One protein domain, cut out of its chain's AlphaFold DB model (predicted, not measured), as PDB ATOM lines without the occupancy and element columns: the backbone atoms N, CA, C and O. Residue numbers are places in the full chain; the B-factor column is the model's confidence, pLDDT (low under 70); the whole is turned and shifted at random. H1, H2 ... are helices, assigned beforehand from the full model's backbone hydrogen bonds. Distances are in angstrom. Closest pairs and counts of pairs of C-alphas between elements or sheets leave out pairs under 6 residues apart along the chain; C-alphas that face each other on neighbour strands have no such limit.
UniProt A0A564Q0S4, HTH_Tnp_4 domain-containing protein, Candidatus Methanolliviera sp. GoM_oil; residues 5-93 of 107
ATOM      1  N   ASP A   5     -61.330  -3.368 -37.056       81.00
ATOM      2  CA  ASP A   5     -62.502  -3.312 -37.938       81.00
ATOM      3  C   ASP A   5     -63.833  -3.131 -37.199       81.00
ATOM      4  O   ASP A   5     -64.776  -2.573 -37.746       81.00
ATOM      5  N   ARG A   6     -63.960  -3.607 -35.952       82.00
ATOM      6  CA  ARG A   6     -65.175  -3.396 -35.146       82.00
ATOM      7  C   ARG A   6     -65.243  -1.985 -34.577       82.00
ATOM      8  O   ARG A   6     -66.343  -1.459 -34.456       82.00
ATOM      9  N   ALA A   7     -64.104  -1.394 -34.223       80.81
ATOM     10  CA  ALA A   7     -64.053  -0.024 -33.726       80.81
ATOM     11  C   ALA A   7     -64.294   0.983 -34.862       80.81
ATOM     12  O   ALA A   7     -65.017   1.953 -34.667       80.81
ATOM     13  N   LEU A   8     -63.794   0.687 -36.066       83.62
ATOM     14  CA  LEU A   8     -63.989   1.507 -37.268       83.62
ATOM     15  C   LEU A   8     -65.444   1.551 -37.768       83.62
ATOM     16  O   LEU A   8     -65.806   2.445 -38.522       83.62
ATOM     17  N   LYS A   9     -66.310   0.624 -37.331       85.12
ATOM     18  CA  LYS A   9     -67.734   0.599 -37.720       85.12
ATOM     19  C   LYS A   9     -68.565   1.736 -37.131       85.12
ATOM     20  O   LYS A   9     -69.701   1.920 -37.559       85.12
ATOM     21  N   GLY A  10     -68.060   2.460 -36.134       86.81
ATOM     22  CA  GLY A  10     -68.813   3.570 -35.575       86.81
ATOM     23  C   GLY A  10     -68.067   4.378 -34.527       86.81
ATOM     24  O   GLY A  10     -67.409   3.842 -33.633       86.81
ATOM     25  N   ASP A  11     -68.291   5.687 -34.584       89.50
ATOM     26  CA  ASP A  11     -67.664   6.683 -33.718       89.50
ATOM     27  C   ASP A  11     -67.857   6.414 -32.226       89.50
ATOM     28  O   ASP A  11     -66.943   6.643 -31.438       89.50
ATOM     29  N   ARG A  12     -69.010   5.874 -31.814       90.06
ATOM     30  CA  ARG A  12     -69.256   5.534 -30.405       90.06
ATOM     31  C   ARG A  12     -68.235   4.524 -29.880       90.06
ATOM     32  O   ARG A  12     -67.696   4.709 -28.790       90.06
ATOM     33  N   LEU A  13     -67.998   3.447 -30.628       87.19
ATOM     34  CA  LEU A  13     -67.064   2.395 -30.222       87.19
ATOM     35  C   LEU A  13     -65.620   2.871 -30.343       87.19
ATOM     36  O   LEU A  13     -64.819   2.580 -29.457       87.19
ATOM     37  N   MET A  14     -65.312   3.642 -31.388       89.81
ATOM     38  CA  MET A  14     -63.981   4.205 -31.576       89.81
ATOM     39  C   MET A  14     -63.612   5.150 -30.432       89.81
ATOM     40  O   MET A  14     -62.641   4.909 -29.717       89.81
ATOM     41  N   ARG A  15     -64.473   6.130 -30.140       89.88
ATOM     42  CA  ARG A  15     -64.271   7.053 -29.022       89.88
ATOM     43  C   ARG A  15     -64.210   6.317 -27.697       89.88
ATOM     44  O   ARG A  15     -63.376   6.670 -26.873       89.88
ATOM     45  N   ALA A  16     -65.026   5.287 -27.472       85.94
ATOM     46  CA  ALA A  16     -64.958   4.493 -26.245       85.94
ATOM     47  C   ALA A  16     -63.612   3.763 -26.086       85.94
ATOM     48  O   ALA A  16     -63.065   3.756 -24.987       85.94
ATOM     49  N   ALA A  17     -63.060   3.203 -27.164       83.75
ATOM     50  CA  ALA A  17     -61.828   2.416 -27.124       83.75
ATOM     51  C   ALA A  17     -60.547   3.267 -27.132       83.75
ATOM     52  O   ALA A  17     -59.615   2.970 -26.392       83.75
ATOM     53  N   THR A  18     -60.485   4.323 -27.943       87.94
ATOM     54  CA  THR A  18     -59.248   5.088 -28.201       87.94
ATOM     55  C   THR A  18     -59.335   6.553 -27.782       87.94
ATOM     56  O   THR A  18     -58.310   7.193 -27.586       87.94
ATOM     57  N   GLY A  19     -60.547   7.090 -27.602       89.06
ATOM     58  CA  GLY A  19     -60.774   8.497 -27.249       89.06
ATOM     59  C   GLY A  19     -60.960   9.434 -28.442       89.06
ATOM     60  O   GLY A  19     -61.374  10.567 -28.232       89.06
ATOM     61  N   VAL A  20     -60.744   8.954 -29.667       92.62
ATOM     62  CA  VAL A  20     -60.852   9.733 -30.915       92.62
ATOM     63  C   VAL A  20     -61.987   9.205 -31.803       92.62
ATOM     64  O   VAL A  20     -62.442   8.075 -31.605       92.62
ATOM     65  N   SER A  21     -62.489  10.007 -32.746       94.25
ATOM     66  CA  SER A  21     -63.432   9.543 -33.778       94.25
ATOM     67  C   SER A  21     -62.754   8.663 -34.824       94.25
ATOM     68  O   SER A  21     -61.526   8.571 -34.891       94.25
ATOM     69  N   VAL A  22     -63.565   8.031 -35.677       93.25
ATOM     70  CA  VAL A  22     -63.054   7.312 -36.849       93.25
ATOM     71  C   VAL A  22     -62.340   8.283 -37.796       93.25
ATOM     72  O   VAL A  22     -61.229   7.995 -38.223       93.25
ATOM     73  N   SER A  23     -62.900   9.475 -38.036       93.62
ATOM     74  CA  SER A  23     -62.293  10.478 -38.926       93.62
ATOM     75  C   SER A  23     -60.930  10.983 -38.436       93.62
ATOM     76  O   SER A  23     -59.988  11.068 -39.218       93.62
ATOM     77  N   GLU A  24     -60.804  11.286 -37.140       94.25
ATOM     78  CA  GLU A  24     -59.542  11.722 -36.523       94.25
ATOM     79  C   GLU A  24     -58.487  10.613 -36.602       94.25
ATOM     80  O   GLU A  24     -57.308  10.862 -36.857       94.25
ATOM     81  N   PHE A  25     -58.912   9.366 -36.401       93.38
ATOM     82  CA  PHE A  25     -58.034   8.212 -36.493       93.38
ATOM     83  C   PHE A  25     -57.551   7.951 -37.925       93.38
ATOM     84  O   PHE A  25     -56.361   7.685 -38.129       93.38
ATOM     85  N   ASP A  26     -58.438   8.055 -38.912       93.06
ATOM     86  CA  ASP A  26     -58.096   7.879 -40.325       93.06
ATOM     87  C   ASP A  26     -57.135   8.973 -40.806       93.06
ATOM     88  O   ASP A  26     -56.193   8.679 -41.541       93.06
ATOM     89  N   GLU A  27     -57.289  10.209 -40.324       94.62
ATOM     90  CA  GLU A  27     -56.351  11.299 -40.613       94.62
ATOM     91  C   GLU A  27     -54.979  11.089 -39.940       94.62
ATOM     92  O   GLU A  27     -53.926  11.410 -40.507       94.62
ATOM     93  N   LEU A  28     -54.967  10.532 -38.727       92.94
ATOM     94  CA  LEU A  28     -53.747  10.311 -37.949       92.94
ATOM     95  C   LEU A  28     -52.932   9.110 -38.453       92.94
ATOM     96  O   LEU A  28     -51.700   9.134 -38.404       92.94
ATOM     97  N   THR A  29     -53.597   8.075 -38.965       92.69
ATOM     98  CA  THR A  29     -52.979   6.823 -39.432       92.69
ATOM     99  C   THR A  29     -51.852   7.021 -40.459       92.69
ATOM    100  O   THR A  29     -50.754   6.499 -40.222       92.69
ATOM    101  N   PRO A  30     -52.028   7.767 -41.571       93.19
ATOM    102  CA  PRO A  30     -50.962   7.960 -42.554       93.19
ATOM    103  C   PRO A  30     -49.798   8.784 -41.990       93.19
ATOM    104  O   PRO A  30     -48.640   8.423 -42.207       93.19
ATOM    105  N   LYS A  31     -50.084   9.833 -41.204       94.38
ATOM    106  CA  LYS A  31     -49.056  10.666 -40.550       94.38
ATOM    107  C   LYS A  31     -48.206   9.828 -39.589       94.38
ATOM    108  O   LYS A  31     -46.977   9.899 -39.600       94.38
ATOM    109  N   PHE A  32     -48.861   8.976 -38.800       92.94
ATOM    110  CA  PHE A  32     -48.200   8.035 -37.903       92.94
ATOM    111  C   PHE A  32     -47.356   7.008 -38.668       92.94
ATOM    112  O   PHE A  32     -46.213   6.756 -38.286       92.94
ATOM    113  N   GLY A  33     -47.883   6.439 -39.756       90.81
ATOM    114  CA  GLY A  33     -47.161   5.484 -40.601       90.81
ATOM    115  C   GLY A  33     -45.858   6.061 -41.157       90.81
ATOM    116  O   GLY A  33     -44.798   5.463 -40.967       90.81
ATOM    117  N   GLN A  34     -45.923   7.260 -41.743       91.88
ATOM    118  CA  GLN A  34     -44.753   7.965 -42.276       91.88
ATOM    119  C   GLN A  34     -43.716   8.244 -41.185       91.88
ATOM    120  O   GLN A  34     -42.532   7.940 -41.343       91.88
ATOM    121  N   LYS A  35     -44.157   8.762 -40.031       93.19
ATOM    122  CA  LYS A  35     -43.253   9.049 -38.915       93.19
ATOM    123  C   LYS A  35     -42.612   7.774 -38.365       93.19
ATOM    124  O   LYS A  35     -41.424   7.772 -38.054       93.19
ATOM    125  N   LEU A  36     -43.362   6.675 -38.289       88.56
ATOM    126  CA  LEU A  36     -42.853   5.381 -37.843       88.56
ATOM    127  C   LEU A  36     -41.764   4.837 -38.779       88.56
ATOM    128  O   LEU A  36     -40.810   4.221 -38.310       88.56
ATOM    129  N   GLU A  37     -41.904   5.016 -40.090       88.00
ATOM    130  CA  GLU A  37     -40.884   4.619 -41.067       88.00
ATOM    131  C   GLU A  37     -39.640   5.496 -40.986       88.00
ATOM    132  O   GLU A  37     -38.532   4.965 -40.889       88.00
ATOM    133  N   TYR A  38     -39.829   6.812 -40.910       89.94
ATOM    134  CA  TYR A  38     -38.751   7.775 -40.712       89.94
ATOM    135  C   TYR A  38     -37.919   7.457 -39.459       89.94
ATOM    136  O   TYR A  38     -36.699   7.326 -39.528       89.94
ATOM    137  N   GLU A  39     -38.568   7.225 -38.314       87.62
ATOM    138  CA  GLU A  39     -37.879   6.885 -37.060       87.62
ATOM    139  C   GLU A  39     -37.150   5.532 -37.128       87.62
ATOM    140  O   GLU A  39     -36.064   5.370 -36.560       87.62
ATOM    141  N   LYS A  40     -37.705   4.539 -37.838       86.38
ATOM    142  CA  LYS A  40     -37.009   3.259 -38.062       86.38
ATOM    143  C   LYS A  40     -35.728   3.454 -38.862       86.38
ATOM    144  O   LYS A  40     -34.733   2.800 -38.543       86.38
ATOM    145  N   TRP A  41     -35.777   4.299 -39.890       85.12
ATOM    146  CA  TRP A  41     -34.633   4.590 -40.744       85.12
ATOM    147  C   TRP A  41     -33.556   5.361 -39.981       85.12
ATOM    148  O   TRP A  41     -32.419   4.904 -39.911       85.12
ATOM    149  N   ASN A  42     -33.935   6.425 -39.272       88.12
ATOM    150  CA  ASN A  42     -33.015   7.194 -38.433       88.12
ATOM    151  C   ASN A  42     -32.302   6.324 -37.394       88.12
ATOM    152  O   ASN A  42     -31.084   6.397 -37.242       88.12
ATOM    153  N   ARG A  43     -33.043   5.447 -36.702       84.88
ATOM    154  CA  ARG A  43     -32.448   4.518 -35.729       84.88
ATOM    155  C   ARG A  43     -31.505   3.515 -36.388       84.88
ATOM    156  O   ARG A  43     -30.569   3.039 -35.753       84.88
ATOM    157  N   TYR A  44     -31.781   3.114 -37.626       83.44
ATOM    158  CA  TYR A  44     -30.864   2.267 -38.378       83.44
ATOM    159  C   TYR A  44     -29.574   3.020 -38.711       83.44
ATOM    160  O   TYR A  44     -28.509   2.528 -38.359       83.44
ATOM    161  N   GLU A  45     -29.659   4.223 -39.278       84.19
ATOM    162  CA  GLU A  45     -28.477   5.031 -39.605       84.19
ATOM    163  C   GLU A  45     -27.612   5.336 -38.377       84.19
ATOM    164  O   GLU A  45     -26.389   5.225 -38.438       84.19
ATOM    165  N   GLN A  46     -28.232   5.675 -37.244       83.25
ATOM    166  CA  GLN A  46     -27.519   5.899 -35.984       83.25
ATOM    167  C   GLN A  46     -26.834   4.623 -35.472       83.25
ATOM    168  O   GLN A  46     -25.673   4.676 -35.075       83.25
ATOM    169  N   GLY A  47     -27.517   3.475 -35.522       79.81
ATOM    170  CA  GLY A  47     -26.956   2.193 -35.081       79.81
ATOM    171  C   GLY A  47     -25.820   1.682 -35.970       79.81
ATOM    172  O   GLY A  47     -24.863   1.107 -35.462       79.81
ATOM    173  N   VAL A  48     -25.884   1.941 -37.282       79.88
ATOM    174  CA  VAL A  48     -24.783   1.649 -38.216       79.88
ATOM    175  C   VAL A  48     -23.573   2.534 -37.910       79.88
ATOM    176  O   VAL A  48     -22.455   2.034 -37.852       79.88
ATOM    177  N   LYS A  49     -23.782   3.833 -37.646       79.50
ATOM    178  CA  LYS A  49     -22.700   4.759 -37.257       79.50
ATOM    179  C   LYS A  49     -22.005   4.359 -35.951       79.50
ATOM    180  O   LYS A  49     -20.837   4.681 -35.775       79.50
ATOM    181  N   GLN A  50     -22.713   3.680 -35.049       79.50
ATOM    182  CA  GLN A  50     -22.189   3.201 -33.766       79.50
ATOM    183  C   GLN A  50     -21.625   1.767 -33.827       79.50
ATOM    184  O   GLN A  50     -21.241   1.237 -32.790       79.50
ATOM    185  N   SER A  51     -21.573   1.129 -35.007       72.50
ATOM    186  CA  SER A  51     -21.198  -0.290 -35.192       72.50
ATOM    187  C   SER A  51     -22.019  -1.306 -34.377       72.50
ATOM    188  O   SER A  51     -21.647  -2.471 -34.290       72.50
ATOM    189  N   ASP A  52     -23.167  -0.911 -33.822       69.62
ATOM    190  CA  ASP A  52     -24.021  -1.767 -32.980       69.62
ATOM    191  C   ASP A  52     -25.104  -2.501 -33.802       69.62
ATOM    192  O   ASP A  52     -25.888  -3.311 -33.300       69.62
ATOM    193  N   ARG A  53     -25.206  -2.204 -35.107       67.56
ATOM    194  CA  ARG A  53     -26.308  -2.695 -35.944       67.56
ATOM    195  C   ARG A  53     -25.878  -3.072 -37.360       67.56
ATOM    196  O   ARG A  53     -25.645  -2.212 -38.197       67.56
ATOM    197  N   GLU A  54     -25.912  -4.371 -37.654       65.50
ATOM    198  CA  GLU A  54     -25.585  -4.917 -38.985       65.50
ATOM    199  C   GLU A  54     -26.818  -5.201 -39.868       65.50
ATOM    200  O   GLU A  54     -26.727  -5.250 -41.094       65.50
ATOM    201  N   ARG A  55     -28.010  -5.399 -39.277       69.38
ATOM    202  CA  ARG A  55     -29.223  -5.775 -40.033       69.38
ATOM    203  C   ARG A  55     -30.028  -4.559 -40.487       69.38
ATOM    204  O   ARG A  55     -30.352  -3.688 -39.679       69.38
ATOM    205  N   LYS A  56     -30.462  -4.579 -41.754       69.38
ATOM    206  CA  LYS A  56     -31.398  -3.596 -42.327       69.38
ATOM    207  C   LYS A  56     -32.698  -3.487 -41.504       69.38
ATOM    208  O   LYS A  56     -33.149  -4.488 -40.924       69.38
ATOM    209  N   PRO A  57     -33.343  -2.303 -41.473       65.69
ATOM    210  CA  PRO A  57     -34.611  -2.134 -40.780       65.69
ATOM    211  C   PRO A  57     -35.656  -3.091 -41.371       65.69
ATOM    212  O   PRO A  57     -35.872  -3.129 -42.576       65.69
ATOM    213  N   GLY A  58     -36.282  -3.898 -40.508       67.62
ATOM    214  CA  GLY A  58     -37.237  -4.937 -40.916       67.62
ATOM    215  C   GLY A  58     -36.682  -6.366 -40.961       67.62
ATOM    216  O   GLY A  58     -37.471  -7.295 -41.092       67.62
ATOM    217  N   GLY A  59     -35.374  -6.574 -40.762       61.72
ATOM    218  CA  GLY A  59     -34.748  -7.908 -40.729       61.72
ATOM    219  C   GLY A  59     -34.929  -8.710 -39.428       61.72
ATOM    220  O   GLY A  59     -34.258  -9.719 -39.236       61.72
ATOM    221  N   GLY A  60     -35.776  -8.246 -38.503       66.69
ATOM    222  CA  GLY A  60     -36.060  -8.916 -37.227       66.69
ATOM    223  C   GLY A  60     -37.343  -9.752 -37.254       66.69
ATOM    224  O   GLY A  60     -38.087  -9.756 -38.236       66.69
ATOM    225  N   ARG A  61     -37.647 -10.434 -36.141       62.00
ATOM    226  CA  ARG A  61     -38.908 -11.176 -35.976       62.00
ATOM    227  C   ARG A  61     -40.095 -10.233 -36.191       62.00
ATOM    228  O   ARG A  61     -40.221  -9.219 -35.506       62.00
ATOM    229  N   LYS A  62     -40.970 -10.572 -37.142       61.59
ATOM    230  CA  LYS A  62     -42.192  -9.805 -37.412       61.59
ATOM    231  C   LYS A  62     -43.068  -9.828 -36.155       61.59
ATOM    232  O   LYS A  62     -43.454 -10.899 -35.693       61.59
ATOM    233  N   GLY A  63     -43.333  -8.653 -35.586       61.66
ATOM    234  CA  GLY A  63     -44.239  -8.511 -34.446       61.66
ATOM    235  C   GLY A  63     -45.686  -8.843 -34.823       61.66
ATOM    236  O   GLY A  63     -46.048  -8.819 -35.999       61.66
ATOM    237  N   ASN A  64     -46.514  -9.127 -33.815       65.25
ATOM    238  CA  ASN A  64     -47.931  -9.461 -34.014       65.25
ATOM    239  C   ASN A  64     -48.748  -8.294 -34.596       65.25
ATOM    240  O   ASN A  64     -49.732  -8.540 -35.281       65.25
ATOM    241  N   LEU A  65     -48.320  -7.045 -34.368       73.25
ATOM    242  CA  LEU A  65     -48.900  -5.846 -34.978       73.25
ATOM    243  C   LEU A  65     -48.178  -5.562 -36.298       73.25
ATOM    244  O   LEU A  65     -47.012  -5.137 -36.311       73.25
ATOM    245  N   ARG A  66     -48.855  -5.826 -37.410       73.38
ATOM    246  CA  ARG A  66     -48.274  -5.784 -38.753       73.38
ATOM    247  C   ARG A  66     -48.453  -4.410 -39.380       73.38
ATOM    248  O   ARG A  66     -47.492  -3.880 -39.937       73.38
ATOM    249  N   THR A  67     -49.631  -3.811 -39.231       81.38
ATOM    250  CA  THR A  67     -49.975  -2.546 -39.895       81.38
ATOM    251  C   THR A  67     -49.720  -1.327 -39.003       81.38
ATOM    252  O   THR A  67     -49.639  -1.426 -37.776       81.38
ATOM    253  N   ALA A  68     -49.551  -0.153 -39.620       84.31
ATOM    254  CA  ALA A  68     -49.485   1.118 -38.893       84.31
ATOM    255  C   ALA A  68     -50.797   1.396 -38.139       84.31
ATOM    256  O   ALA A  68     -50.760   1.862 -37.005       84.31
ATOM    257  N   LEU A  69     -51.923   1.008 -38.741       86.44
ATOM    258  CA  LEU A  69     -53.269   1.091 -38.178       86.44
ATOM    259  C   LEU A  69     -53.392   0.298 -36.869       86.44
ATOM    260  O   LEU A  69     -53.786   0.850 -35.847       86.44
ATOM    261  N   GLU A  70     -52.984  -0.973 -36.861       84.25
ATOM    262  CA  GLU A  70     -53.013  -1.814 -35.654       84.25
ATOM    263  C   GLU A  70     -52.130  -1.250 -34.536       84.25
ATOM    264  O   GLU A  70     -52.501  -1.280 -33.363       84.25
ATOM    265  N   LYS A  71     -50.958  -0.717 -34.896       86.12
ATOM    266  CA  LYS A  71     -50.024  -0.108 -33.940       86.12
ATOM    267  C   LYS A  71     -50.590   1.165 -33.334       86.12
ATOM    268  O   LYS A  71     -50.524   1.322 -32.120       86.12
ATOM    269  N   LEU A  72     -51.153   2.043 -34.160       88.62
ATOM    270  CA  LEU A  72     -51.763   3.281 -33.696       88.62
ATOM    271  C   LEU A  72     -52.964   2.990 -32.792       88.62
ATOM    272  O   LEU A  72     -53.047   3.535 -31.695       88.62
ATOM    273  N   PHE A  73     -53.844   2.076 -33.209       87.75
ATOM    274  CA  PHE A  73     -54.989   1.655 -32.406       87.75
ATOM    275  C   PHE A  73     -54.550   1.107 -31.047       87.75
ATOM    276  O   PHE A  73     -55.088   1.509 -30.019       87.75
ATOM    277  N   PHE A  74     -53.539   0.231 -31.027       85.06
ATOM    278  CA  PHE A  74     -53.004  -0.322 -29.787       85.06
ATOM    279  C   PHE A  74     -52.421   0.758 -28.872       85.06
ATOM    280  O   PHE A  74     -52.669   0.726 -27.674       85.06
ATOM    281  N   ILE A  75     -51.680   1.723 -29.421       87.81
ATOM    282  CA  ILE A  75     -51.101   2.827 -28.648       87.81
ATOM    283  C   ILE A  75     -52.204   3.694 -28.034       87.81
ATOM    284  O   ILE A  75     -52.146   3.986 -26.845       87.81
ATOM    285  N   LEU A  76     -53.222   4.080 -28.805       88.75
ATOM    286  CA  LEU A  76     -54.318   4.914 -28.299       88.75
ATOM    287  C   LEU A  76     -55.174   4.173 -27.270       88.75
ATOM    288  O   LEU A  76     -55.509   4.736 -26.232       88.75
ATOM    289  N   LEU A  77     -55.473   2.896 -27.522       85.38
ATOM    290  CA  LEU A  77     -56.119   2.021 -26.547       85.38
ATOM    291  C   LEU A  77     -55.281   1.933 -25.271       85.38
ATOM    292  O   LEU A  77     -55.818   2.049 -24.176       85.38
ATOM    293  N   TYR A  78     -53.964   1.760 -25.405       83.31
ATOM    294  CA  TYR A  78     -53.055   1.724 -24.271       83.31
ATOM    295  C   TYR A  78     -53.105   3.037 -23.504       83.31
ATOM    296  O   TYR A  78     -53.374   2.987 -22.321       83.31
ATOM    297  N   PHE A  79     -52.957   4.200 -24.142       84.06
ATOM    298  CA  PHE A  79     -53.053   5.500 -23.467       84.06
ATOM    299  C   PHE A  79     -54.398   5.709 -22.766       84.06
ATOM    300  O   PHE A  79     -54.434   6.213 -21.645       84.06
ATOM    301  N   LYS A  80     -55.497   5.287 -23.394       81.81
ATOM    302  CA  LYS A  80     -56.838   5.423 -22.829       81.81
ATOM    303  C   LYS A  80     -57.120   4.447 -21.683       81.81
ATOM    304  O   LYS A  80     -57.811   4.814 -20.738       81.81
ATOM    305  N   CYS A  81     -56.603   3.221 -21.752       74.56
ATOM    306  CA  CYS A  81     -56.801   2.179 -20.740       74.56
ATOM    307  C   CYS A  81     -55.681   2.127 -19.694       74.56
ATOM    308  O   CYS A  81     -55.845   1.497 -18.653       74.56
ATOM    309  N   TYR A  82     -54.549   2.795 -19.904       67.94
ATOM    310  CA  TYR A  82     -53.492   2.903 -18.905       67.94
ATOM    311  C   TYR A  82     -53.966   3.428 -17.544       67.94
ATOM    312  O   TYR A  82     -53.520   2.877 -16.536       67.94
ATOM    313  N   PRO A  83     -54.928   4.374 -17.456       56.88
ATOM    314  CA  PRO A  83     -55.506   4.750 -16.171       56.88
ATOM    315  C   PRO A  83     -56.130   3.588 -15.395       56.88
ATOM    316  O   PRO A  83     -56.288   3.730 -14.196       56.88
ATOM    317  N   THR A  84     -56.438   2.427 -15.986       57.84
ATOM    318  CA  THR A  84     -57.007   1.316 -15.207       57.84
ATOM    319  C   THR A  84     -55.999   0.523 -14.381       57.84
ATOM    320  O   THR A  84     -56.398   0.036 -13.341       57.84
ATOM    321  N   PHE A  85     -54.708   0.418 -14.706       57.56
ATOM    322  CA  PHE A  85     -53.808  -0.391 -13.855       57.56
ATOM    323  C   PHE A  85     -53.410   0.307 -12.555       57.56
ATOM    324  O   PHE A  85     -53.497  -0.298 -11.489       57.56
ATOM    325  N   ASP A  86     -53.016   1.577 -12.632       57.94
ATOM    326  CA  ASP A  86     -52.674   2.346 -11.434       57.94
ATOM    327  C   ASP A  86     -53.938   2.698 -10.625       57.94
ATOM    328  O   ASP A  86     -53.899   2.654  -9.398       57.94
ATOM    329  N   LEU A  87     -55.086   2.950 -11.276       58.53
ATOM    330  CA  LEU A  87     -56.357   3.190 -10.578       58.53
ATOM    331  C   LEU A  87     -56.959   1.905  -9.986       58.53
ATOM    332  O   LEU A  87     -57.501   1.971  -8.893       58.53
ATOM    333  N   LEU A  88     -56.846   0.733 -10.632       56.72
ATOM    334  CA  LEU A  88     -57.202  -0.546  -9.989       56.72
ATOM    335  C   LEU A  88     -56.255  -0.861  -8.828       56.72
ATOM    336  O   LEU A  88     -56.708  -1.370  -7.808       56.72
ATOM    337  N   GLY A  89     -54.964  -0.542  -8.964       61.78
ATOM    338  CA  GLY A  89     -54.005  -0.617  -7.865       61.78
ATOM    339  C   GLY A  89     -54.417   0.253  -6.679       61.78
ATOM    340  O   GLY A  89     -54.402  -0.221  -5.551       61.78
ATOM    341  N   LEU A  90     -54.862   1.484  -6.948       60.12
ATOM    342  CA  LEU A  90     -55.337   2.435  -5.942       60.12
ATOM    343  C   LEU A  90     -56.693   2.044  -5.323       60.12
ATOM    344  O   LEU A  90     -56.869   2.177  -4.119       60.12
ATOM    345  N   LEU A  91     -57.655   1.581  -6.127       59.69
ATOM    346  CA  LEU A  91     -59.020   1.267  -5.677       59.69
ATOM    347  C   LEU A  91     -59.131  -0.088  -4.964       59.69
ATOM    348  O   LEU A  91     -60.021  -0.256  -4.137       59.69
ATOM    349  N   PHE A  92     -58.259  -1.048  -5.285       58.69
ATOM    350  CA  PHE A  92     -58.307  -2.418  -4.752       58.69
ATOM    351  C   PHE A  92     -57.034  -2.830  -3.994       58.69
ATOM    352  O   PHE A  92     -56.846  -4.017  -3.734       58.69
ATOM    353  N   ASP A  93     -56.156  -1.875  -3.669       58.25
ATOM    354  CA  ASP A  93     -54.871  -2.091  -2.980       58.25
ATOM    355  C   ASP A  93     -54.002  -3.189  -3.640       58.25
ATOM    356  O   ASP A  93     -53.377  -4.046  -3.009       58.25
TER     357      ASP A  93
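This is residues 5 to 93 of the 107 residues of the protein "HTH_Tnp_4 domain-containing protein" of Candidatus Methanolliviera sp. GoM_oil (UniProt A0A564Q0S4). What shape is it? H3, residues 68 to 81, runs off the long helix H2, residues 22 to 49, towards H4, residues 83 to 92, which sticks out; H1, residues 11 to 18, packs on H3. And overall? The printed part has 89 residues with four named helices in numbered order, is all helix and loose, with a radius of gyration of the C-alphas of 17.1 A, and spans 47 by 38 by 19 A.

How does H2 stand to H3? With residues 29 to 36 alone H2 touches H3, about perpendicular at 75 degrees; C-alphas 33 and 68, the closest, are 5.2 A apart. What of backbones? Every O i to N i+4 pair is within hydrogen-bond range in H1, H3 and H4; H2 has 22 of 24.

Where is H2? It runs 40.4 A from C-alpha 22 at (-63.054, 7.312, -36.849). Where does H4 end? C-alpha 92 is at (-58.307, -2.418, -4.752).

Which link is long? Residues 50 to 67 link H2 to H3. Where is confidence low? pLDDT is under 70 in residues 52 to 64 and 82 to 93.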